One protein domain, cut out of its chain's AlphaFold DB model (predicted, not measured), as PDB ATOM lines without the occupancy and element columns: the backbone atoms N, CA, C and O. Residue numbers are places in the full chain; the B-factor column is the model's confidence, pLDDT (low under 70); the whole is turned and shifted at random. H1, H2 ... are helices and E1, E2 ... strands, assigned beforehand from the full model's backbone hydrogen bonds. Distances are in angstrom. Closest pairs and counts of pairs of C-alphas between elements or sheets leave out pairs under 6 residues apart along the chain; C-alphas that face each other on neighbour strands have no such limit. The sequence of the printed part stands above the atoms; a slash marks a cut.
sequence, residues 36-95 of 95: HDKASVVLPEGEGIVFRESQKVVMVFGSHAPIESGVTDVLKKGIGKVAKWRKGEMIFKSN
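Overview. This is residues 36 to 95 of the 95 residues of an uncharacterized protein of Pseudomonas sp. ATCC PTA-122608 (UniProt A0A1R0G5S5). A twisted sheet of three long strands, E1, E2 and E3, has one helix, H1, laid across one face and no named element over the other; straight after the helix, a small hairpin of two short strands, E4 and E5, extends the model at the end away from the link between E3 and H1. The printed part has 60 residues, with one named helix and five named strands in the order E1, E2, E3, H1, E4, E5, a mixed class of helices and strands. The larger sheet has the order E1 - E2 - E3 and the smaller one E4 - E5, both antiparallel. The whole is compact, with a radius of gyration of the C-alphas of 11.6 A, yet elongated in outline, spanning 34 by 20 by 16 A.

Along the chain. Find C-alpha 37 at (-25.527, -11.565, -3.203); from there E1 runs through residues 37 to 43 over 19.6 A. E2, residues 46 to 53, covers 22.9 A, and E3, residues 56 to 63, covers 22.2 A. Look next at C-alpha 71, at (-41.382, 5.268, 0.675), where H1 begins; it holds residues 71 to 82 and is 17.6 A long. E4 is residues 83 to 86, 9.8 A long, and E5 is residues 89 to 92, 9.6 A long, ending at C-alpha 92, at (-27.329, -8.210, -9.197).

Arrangement. Start with the sheet E1 E2 E3, a meander, each strand the antiparallel neighbour of the one before. In the hairpin E1 and E2, at 159 degrees, N 41 and O 48 are 2.8 A apart, within hydrogen-bond range. In the hairpin E2 and E3, at 165 degrees, look at N 51 and O 58, 2.8 A. H1 is on one face of this sheet, making two layers, a helix layer and a sheet layer, at a height over the sheet of 8.2 A. It lies over E2 and E3, and runs across the strands, but only just, at 63 degrees to E2 on the local plane. Its closest C-alphas to E1 are those of Gly 78 and Val 41, 6.1 A, and to E2 those of Ile 79 and Val 50, 6.7 A. In H1, 7 of 8 O i to N i+4 pairs are within hydrogen-bond range. In the hairpin E4 and E5, at 149 degrees, N 86 and O 89 are 2.8 A apart. The closest C-alphas of E5 and E1 are those of Phe 92 and Asp 37, 7.1 A; E3 and E5 are apart.

Size, cuts and confidence. The two farthest C-alphas, those of Ala 65 and Lys 87, are 36.5 A apart. The printed part has no cut and ends at Asn 95, the chain's last residue. No link is long; E3 to H1, with 7 residues, is short, and the others are tight. The mean pLDDT of the printed part is 78.8; look for values under 70 at residue 36, residue 89 and residues 93 to 95.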
ATOM      1  N   HIS A  36     -25.364 -14.920  -0.654       57.09
ATOM      2  CA  HIS A  36     -24.148 -14.696  -1.437       57.09
ATOM      3  C   HIS A  36     -24.149 -13.317  -2.116       57.09
ATOM      4  O   HIS A  36     -23.094 -12.706  -2.261       57.09
ATOM      5  N   ASP A  37     -25.338 -12.800  -2.444       70.44
ATOM      6  CA  ASP A  37     -25.527 -11.565  -3.203       70.44
ATOM      7  C   ASP A  37     -26.181 -10.474  -2.340       70.44
ATOM      8  O   ASP A  37     -27.410 -10.376  -2.226       70.44
ATOM      9  N   LYS A  38     -25.344  -9.620  -1.743       77.38
ATOM     10  CA  LYS A  38     -25.764  -8.382  -1.071       77.38
ATOM     11  C   LYS A  38     -25.067  -7.168  -1.678       77.38
ATOM     12  O   LYS A  38     -23.917  -7.260  -2.098       77.38
ATOM     13  N   ALA A  39     -25.757  -6.034  -1.721       81.06
ATOM     14  CA  ALA A  39     -25.187  -4.769  -2.176       81.06
ATOM     15  C   ALA A  39     -25.662  -3.621  -1.291       81.06
ATOM     16  O   ALA A  39     -26.851  -3.508  -0.986       81.06
ATOM     17  N   SER A  40     -24.729  -2.757  -0.910       82.19
ATOM     18  CA  SER A  40     -25.044  -1.515  -0.213       82.19
ATOM     19  C   SER A  40     -25.404  -0.428  -1.221       82.19
ATOM     20  O   SER A  40     -24.801  -0.316  -2.291       82.19
ATOM     21  N   VAL A  41     -26.387   0.395  -0.878       84.44
ATOM     22  CA  VAL A  41     -26.829   1.526  -1.686       84.44
ATOM     23  C   VAL A  41     -26.916   2.776  -0.825       84.44
ATOM     24  O   VAL A  41     -27.520   2.771   0.243       84.44
ATOM     25  N   VAL A  42     -26.333   3.859  -1.329       86.62
ATOM     26  CA  VAL A  42     -26.449   5.192  -0.736       86.62
ATOM     27  C   VAL A  42     -27.398   6.025  -1.594       86.62
ATOM     28  O   VAL A  42     -27.277   6.084  -2.832       86.62
ATOM     29  N   LEU A  43     -28.368   6.645  -0.934       87.44
ATOM     30  CA  LEU A  43     -29.332   7.579  -1.496       87.44
ATOM     31  C   LEU A  43     -29.313   8.885  -0.684       87.44
ATOM     32  O   LEU A  43     -28.902   8.869   0.473       87.44
ATOM     33  N   PRO A  44     -29.766  10.017  -1.250       88.06
ATOM     34  CA  PRO A  44     -29.915  11.258  -0.485       88.06
ATOM     35  C   PRO A  44     -30.781  11.100   0.775       88.06
ATOM     36  O   PRO A  44     -30.551  11.768   1.776       88.06
ATOM     37  N   GLU A  45     -31.773  10.210   0.728       85.94
ATOM     38  CA  GLU A  45     -32.727   9.974   1.810       85.94
ATOM     39  C   GLU A  45     -32.177   9.053   2.922       85.94
ATOM     40  O   GLU A  45     -32.777   8.966   3.998       85.94
ATOM     41  N   GLY A  46     -31.066   8.347   2.682       86.56
ATOM     42  CA  GLY A  46     -30.554   7.326   3.594       86.56
ATOM     43  C   GLY A  46     -29.653   6.274   2.957       86.56
ATOM     44  O   GLY A  46     -29.342   6.294   1.762       86.56
ATOM     45  N   GLU A  47     -29.298   5.286   3.767       84.94
ATOM     46  CA  GLU A  47     -28.484   4.143   3.362       84.94
ATOM     47  C   GLU A  47     -29.301   2.854   3.415       84.94
ATOM     48  O   GLU A  47     -30.180   2.678   4.260       84.94
ATOM     49  N   GLY A  48     -29.018   1.924   2.507       83.12
ATOM     50  CA  GLY A  48     -29.696   0.639   2.471       83.12
ATOM     51  C   GLY A  48     -28.791  -0.517   2.102       83.12
ATOM     52  O   GLY A  48     -27.764  -0.354   1.449       83.12
ATOM     53  N   ILE A  49     -29.221  -1.708   2.494       81.88
ATOM     54  CA  ILE A  49     -28.636  -2.972   2.066       81.88
ATOM     55  C   ILE A  49     -29.716  -3.732   1.315       81.88
ATOM     56  O   ILE A  49     -30.821  -3.942   1.823       81.88
ATOM     57  N   VAL A  50     -29.394  -4.122   0.090       82.75
ATOM     58  CA  VAL A  50     -30.250  -4.934  -0.763       82.75
ATOM     59  C   VAL A  50     -29.717  -6.358  -0.752       82.75
ATOM     60  O   VAL A  50     -28.534  -6.590  -0.991       82.75
ATOM     61  N   PHE A  51     -30.607  -7.299  -0.477       81.00
ATOM     62  CA  PHE A  51     -30.366  -8.731  -0.449       81.00
ATOM     63  C   PHE A  51     -31.080  -9.370  -1.632       81.00
ATOM     64  O   PHE A  51     -32.250  -9.064  -1.897       81.00
ATOM     65  N   ARG A  52     -30.390 -10.277  -2.320       78.12
ATOM     66  CA  ARG A  52     -30.987 -11.141  -3.328       78.12
ATOM     67  C   ARG A  52     -31.027 -12.575  -2.824       78.12
ATOM     68  O   ARG A  52     -29.996 -13.150  -2.502       78.12
ATOM     69  N   GLU A  53     -32.203 -13.181  -2.902       75.31
ATOM     70  CA  GLU A  53     -32.374 -14.620  -2.726       75.31
ATOM     71  C   GLU A  53     -33.160 -15.176  -3.918       75.31
ATOM     72  O   GLU A  53     -34.358 -14.926  -4.074       75.31
ATOM     73  N   SER A  54     -32.482 -15.908  -4.807       73.62
ATOM     74  CA  SER A  54     -33.054 -16.400  -6.069       73.62
ATOM     75  C   SER A  54     -33.701 -15.273  -6.908       73.62
ATOM     76  O   SER A  54     -32.986 -14.469  -7.518       73.62
ATOM     77  N   GLN A  55     -35.041 -15.207  -6.940       70.25
ATOM     78  CA  GLN A  55     -35.847 -14.199  -7.647       70.25
ATOM     79  C   GLN A  55     -36.449 -13.129  -6.719       70.25
ATOM     80  O   GLN A  55     -37.137 -12.223  -7.188       70.25
ATOM     81  N   LYS A  56     -36.209 -13.216  -5.409       72.88
ATOM     82  CA  LYS A  56     -36.685 -12.244  -4.423       72.88
ATOM     83  C   LYS A  56     -35.610 -11.191  -4.171       72.88
ATOM     84  O   LYS A  56     -34.419 -11.499  -4.122       72.88
ATOM     85  N   VAL A  57     -36.056  -9.950  -3.985       77.75
ATOM     86  CA  VAL A  57     -35.213  -8.834  -3.551       77.75
ATOM     87  C   VAL A  57     -35.810  -8.247  -2.291       77.75
ATOM     88  O   VAL A  57     -36.986  -7.883  -2.270       77.75
ATOM     89  N   VAL A  58     -34.989  -8.131  -1.257       80.31
ATOM     90  CA  VAL A  58     -35.356  -7.466  -0.009       80.31
ATOM     91  C   VAL A  58     -34.390  -6.318   0.212       80.31
ATOM     92  O   VAL A  58     -33.184  -6.489   0.105       80.31
ATOM     93  N   MET A  59     -34.918  -5.139   0.517       82.19
ATOM     94  CA  MET A  59     -34.117  -3.968   0.852       82.19
ATOM     95  C   MET A  59     -34.417  -3.561   2.286       82.19
ATOM     96  O   MET A  59     -35.569  -3.326   2.644       82.19
ATOM     97  N   VAL A  60     -33.367  -3.464   3.091       81.75
ATOM     98  CA  VAL A  60     -33.407  -2.847   4.415       81.75
ATOM     99  C   VAL A  60     -32.858  -1.440   4.256       81.75
ATOM    100  O   VAL A  60     -31.750  -1.279   3.751       81.75
ATOM    101  N   PHE A  61     -33.631  -0.429   4.647       82.31
ATOM    102  CA  PHE A  61     -33.279   0.978   4.455       82.31
ATOM    103  C   PHE A  61     -33.351   1.741   5.774       82.31
ATOM    104  O   PHE A  61     -34.374   1.699   6.458       82.31
ATOM    105  N   GLY A  62     -32.268   2.428   6.121       83.12
ATOM    106  CA  GLY A  62     -32.197   3.370   7.229       83.12
ATOM    107  C   GLY A  62     -32.252   4.790   6.686       83.12
ATOM    108  O   GLY A  62     -31.276   5.270   6.112       83.12
ATOM    109  N   SER A  63     -33.392   5.462   6.856       84.12
ATOM    110  CA  SER A  63     -33.531   6.859   6.453       84.12
ATOM    111  C   SER A  63     -32.901   7.801   7.481       84.12
ATOM    112  O   SER A  63     -32.940   7.542   8.685       84.12
ATOM    113  N   HIS A  64     -32.335   8.916   7.014       83.31
ATOM    114  CA  HIS A  64     -31.799   9.958   7.903       83.31
ATOM    115  C   HIS A  64     -32.901  10.838   8.511       83.31
ATOM    116  O   HIS A  64     -32.719  11.430   9.572       83.31
ATOM    117  N   ALA A  65     -34.046  10.915   7.833       80.31
ATOM    118  CA  ALA A  65     -35.218  11.692   8.213       80.31
ATOM    119  C   ALA A  65     -36.505  10.957   7.774       80.31
ATOM    120  O   ALA A  65     -36.421   9.957   7.046       80.31
ATOM    121  N   PRO A  66     -37.701  11.403   8.202       79.00
ATOM    122  CA  PRO A  66     -38.960  10.905   7.656       79.00
ATOM    123  C   PRO A  66     -39.015  11.080   6.131       79.00
ATOM    124  O   PRO A  66     -38.670  12.134   5.604       79.00
ATOM    125  N   ILE A  67     -39.440  10.040   5.409       78.31
ATOM    126  CA  ILE A  67     -39.555  10.090   3.945       78.31
ATOM    127  C   ILE A  67     -40.897  10.726   3.575       78.31
ATOM    128  O   ILE A  67     -41.938  10.076   3.666       78.31
ATOM    129  N   GLU A  68     -40.867  11.975   3.119       77.62
ATOM    130  CA  GLU A  68     -42.069  12.713   2.696       77.62
ATOM    131  C   GLU A  68     -42.475  12.413   1.247       77.62
ATOM    132  O   GLU A  68     -43.655  12.413   0.909       77.62
ATOM    133  N   SER A  69     -41.507  12.084   0.387       71.44
ATOM    134  CA  SER A  69     -41.710  11.862  -1.052       71.44
ATOM    135  C   SER A  69     -42.374  10.525  -1.408       71.44
ATOM    136  O   SER A  69     -42.510  10.205  -2.583       71.44
ATOM    137  N   GLY A  70     -42.749   9.718  -0.413       77.25
ATOM    138  CA  GLY A  70     -43.271   8.366  -0.598       77.25
ATOM    139  C   GLY A  70     -42.183   7.290  -0.543       77.25
ATOM    140  O   GLY A  70     -41.242   7.258  -1.336       77.25
ATOM    141  N   VAL A  71     -42.342   6.353   0.397       77.31
ATOM    142  CA  VAL A  71     -41.382   5.268   0.675       77.31
ATOM    143  C   VAL A  71     -41.114   4.406  -0.565       77.31
ATOM    144  O   VAL A  71     -39.976   4.020  -0.825       77.31
ATOM    145  N   THR A  72     -42.140   4.147  -1.377       80.31
ATOM    146  CA  THR A  72     -42.047   3.300  -2.576       80.31
ATOM    147  C   THR A  72     -41.010   3.798  -3.583       80.31
ATOM    148  O   THR A  72     -40.291   2.986  -4.167       80.31
ATOM    149  N   ASP A  73     -40.901   5.110  -3.788       83.44
ATOM    150  CA  ASP A  73     -39.999   5.669  -4.799       83.44
ATOM    151  C   ASP A  73     -38.540   5.598  -4.355       83.44
ATOM    152  O   ASP A  73     -37.662   5.267  -5.156       83.44
ATOM    153  N   VAL A  74     -38.288   5.814  -3.063       84.75
ATOM    154  CA  VAL A  74     -36.963   5.637  -2.453       84.75
ATOM    155  C   VAL A  74     -36.513   4.181  -2.580       84.75
ATOM    156  O   VAL A  74     -35.410   3.909  -3.058       84.75
ATOM    157  N   LEU A  75     -37.393   3.228  -2.252       83.88
ATOM    158  CA  LEU A  75     -37.087   1.800  -2.370       83.88
ATOM    159  C   LEU A  75     -36.829   1.380  -3.825       83.88
ATOM    160  O   LEU A  75     -35.853   0.682  -4.100       83.88
ATOM    161  N   LYS A  76     -37.645   1.841  -4.783       86.06
ATOM    162  CA  LYS A  76     -37.438   1.561  -6.216       86.06
ATOM    163  C   LYS A  76     -36.109   2.114  -6.723       86.06
ATOM    164  O   LYS A  76     -35.401   1.411  -7.444       86.06
ATOM    165  N   LYS A  77     -35.753   3.347  -6.342       87.25
ATOM    166  CA  LYS A  77     -34.456   3.953  -6.686       87.25
ATOM    167  C   LYS A  77     -33.298   3.141  -6.107       87.25
ATOM    168  O   LYS A  77     -32.334   2.877  -6.823       87.25
ATOM    169  N   GLY A  78     -33.406   2.728  -4.843       87.19
ATOM    170  CA  GLY A  78     -32.396   1.920  -4.161       87.19
ATOM    171  C   GLY A  78     -32.173   0.576  -4.846       87.19
ATOM    172  O   GLY A  78     -31.062   0.281  -5.283       87.19
ATOM    173  N   ILE A  79     -33.247  -0.195  -5.034       86.88
ATOM    174  CA  ILE A  79     -33.202  -1.498  -5.709       86.88
ATOM    175  C   ILE A  79     -32.692  -1.347  -7.146       86.88
ATOM    176  O   ILE A  79     -31.794  -2.078  -7.545       86.88
ATOM    177  N   GLY A  80     -33.188  -0.375  -7.917       85.56
ATOM    178  CA  GLY A  80     -32.812  -0.196  -9.326       85.56
ATOM    179  C   GLY A  80     -31.338   0.162  -9.568       85.56
ATOM    180  O   GLY A  80     -30.821  -0.066 -10.669       85.56
ATOM    181  N   LYS A  81     -30.635   0.698  -8.558       86.00
ATOM    182  CA  LYS A  81     -29.184   0.938  -8.635       86.00
ATOM    183  C   LYS A  81     -28.389  -0.370  -8.669       86.00
ATOM    184  O   LYS A  81     -27.416  -0.453  -9.419       86.00
ATOM    185  N   VAL A  82     -28.812  -1.372  -7.898       83.00
ATOM    186  CA  VAL A  82     -28.029  -2.594  -7.632       83.00
ATOM    187  C   VAL A  82     -28.628  -3.859  -8.254       83.00
ATOM    188  O   VAL A  82     -27.890  -4.770  -8.611       83.00
ATOM    189  N   ALA A  83     -29.939  -3.900  -8.486       84.69
ATOM    190  CA  ALA A  83     -30.649  -5.002  -9.123       84.69
ATOM    191  C   ALA A  83     -31.275  -4.538 -10.445       84.69
ATOM    192  O   ALA A  83     -32.086  -3.609 -10.486       84.69
ATOM    193  N   LYS A  84     -30.910  -5.192 -11.552       81.81
ATOM    194  CA  LYS A  84     -31.437  -4.894 -12.889       81.81
ATOM    195  C   LYS A  84     -31.992  -6.148 -13.541       81.81
ATOM    196  O   LYS A  84     -31.290  -7.145 -13.661       81.81
ATOM    197  N   TRP A  85     -33.216  -6.065 -14.048       74.31
ATOM    198  CA  TRP A  85     -33.791  -7.105 -14.898       74.31
ATOM    199  C   TRP A  85     -33.266  -6.953 -16.327       74.31
ATOM    200  O   TRP A  85     -33.416  -5.896 -16.942       74.31
ATOM    201  N   ARG A  86     -32.631  -7.996 -16.863       72.19
ATOM    202  CA  ARG A  86     -32.202  -8.067 -18.264       72.19
ATOM    203  C   ARG A  86     -32.598  -9.417 -18.842       72.19
ATOM    204  O   ARG A  86     -32.234 -10.446 -18.297       72.19
ATOM    205  N   LYS A  87     -33.323  -9.403 -19.966       74.94
ATOM    206  CA  LYS A  87     -33.741 -10.617 -20.697       74.94
ATOM    207  C   LYS A  87     -34.439 -11.679 -19.818       74.94
ATOM    208  O   LYS A  87     -34.254 -12.866 -20.035       74.94
ATOM    209  N   GLY A  88     -35.234 -11.253 -18.834       70.56
ATOM    210  CA  GLY A  88     -35.946 -12.159 -17.919       70.56
ATOM    211  C   GLY A  88     -35.117 -12.658 -16.731       70.56
ATOM    212  O   GLY A  88     -35.671 -13.271 -15.825       70.56
ATOM    213  N   GLU A  89     -33.826 -12.329 -16.678       68.44
ATOM    214  CA  GLU A  89     -32.954 -12.650 -15.554       68.44
ATOM    215  C   GLU A  89     -32.676 -11.413 -14.704       68.44
ATOM    216  O   GLU A  89     -32.459 -10.301 -15.202       68.44
ATOM    217  N   MET A  90     -32.674 -11.607 -13.388       71.44
ATOM    218  CA  MET A  90     -32.242 -10.576 -12.459       71.44
ATOM    219  C   MET A  90     -30.720 -10.608 -12.357       71.44
ATOM    220  O   MET A  90     -30.132 -11.604 -11.938       71.44
ATOM    221  N   ILE A  91     -30.086  -9.503 -12.734       77.69
ATOM    222  CA  ILE A  91     -28.652  -9.287 -12.579       77.69
ATOM    223  C   ILE A  91     -28.453  -8.404 -11.361       77.69
ATOM    224  O   ILE A  91     -28.968  -7.284 -11.297       77.69
ATOM    225  N   PHE A  92     -27.687  -8.918 -10.410       75.38
ATOM    226  CA  PHE A  92     -27.329  -8.210  -9.197       75.38
ATOM    227  C   PHE A  92     -25.889  -7.728  -9.319       75.38
ATOM    228  O   PHE A  92     -24.999  -8.502  -9.663       75.38
ATOM    229  N   LYS A  93     -25.667  -6.431  -9.119       69.19
ATOM    230  CA  LYS A  93     -24.331  -5.845  -9.104       69.19
ATOM    231  C   LYS A  93     -23.916  -5.654  -7.654       69.19
ATOM    232  O   LYS A  93     -24.491  -4.813  -6.966       69.19
ATOM    233  N   SER A  94     -22.915  -6.412  -7.220       57.00
ATOM    234  CA  SER A  94     -22.133  -6.035  -6.048       57.00
ATOM    235  C   SER A  94     -21.347  -4.771  -6.400       57.00
ATOM    236  O   SER A  94     -20.663  -4.745  -7.428       57.00
ATOM    237  N   ASN A  95     -21.485  -3.731  -5.584       51.03
ATOM    238  CA  ASN A  95     -20.521  -2.634  -5.544       51.03
ATOM    239  C   ASN A  95     -19.415  -2.986  -4.556       51.03
ATOM    240  O   ASN A  95     -19.764  -3.567  -3.503       51.03
TER     241      ASN A  95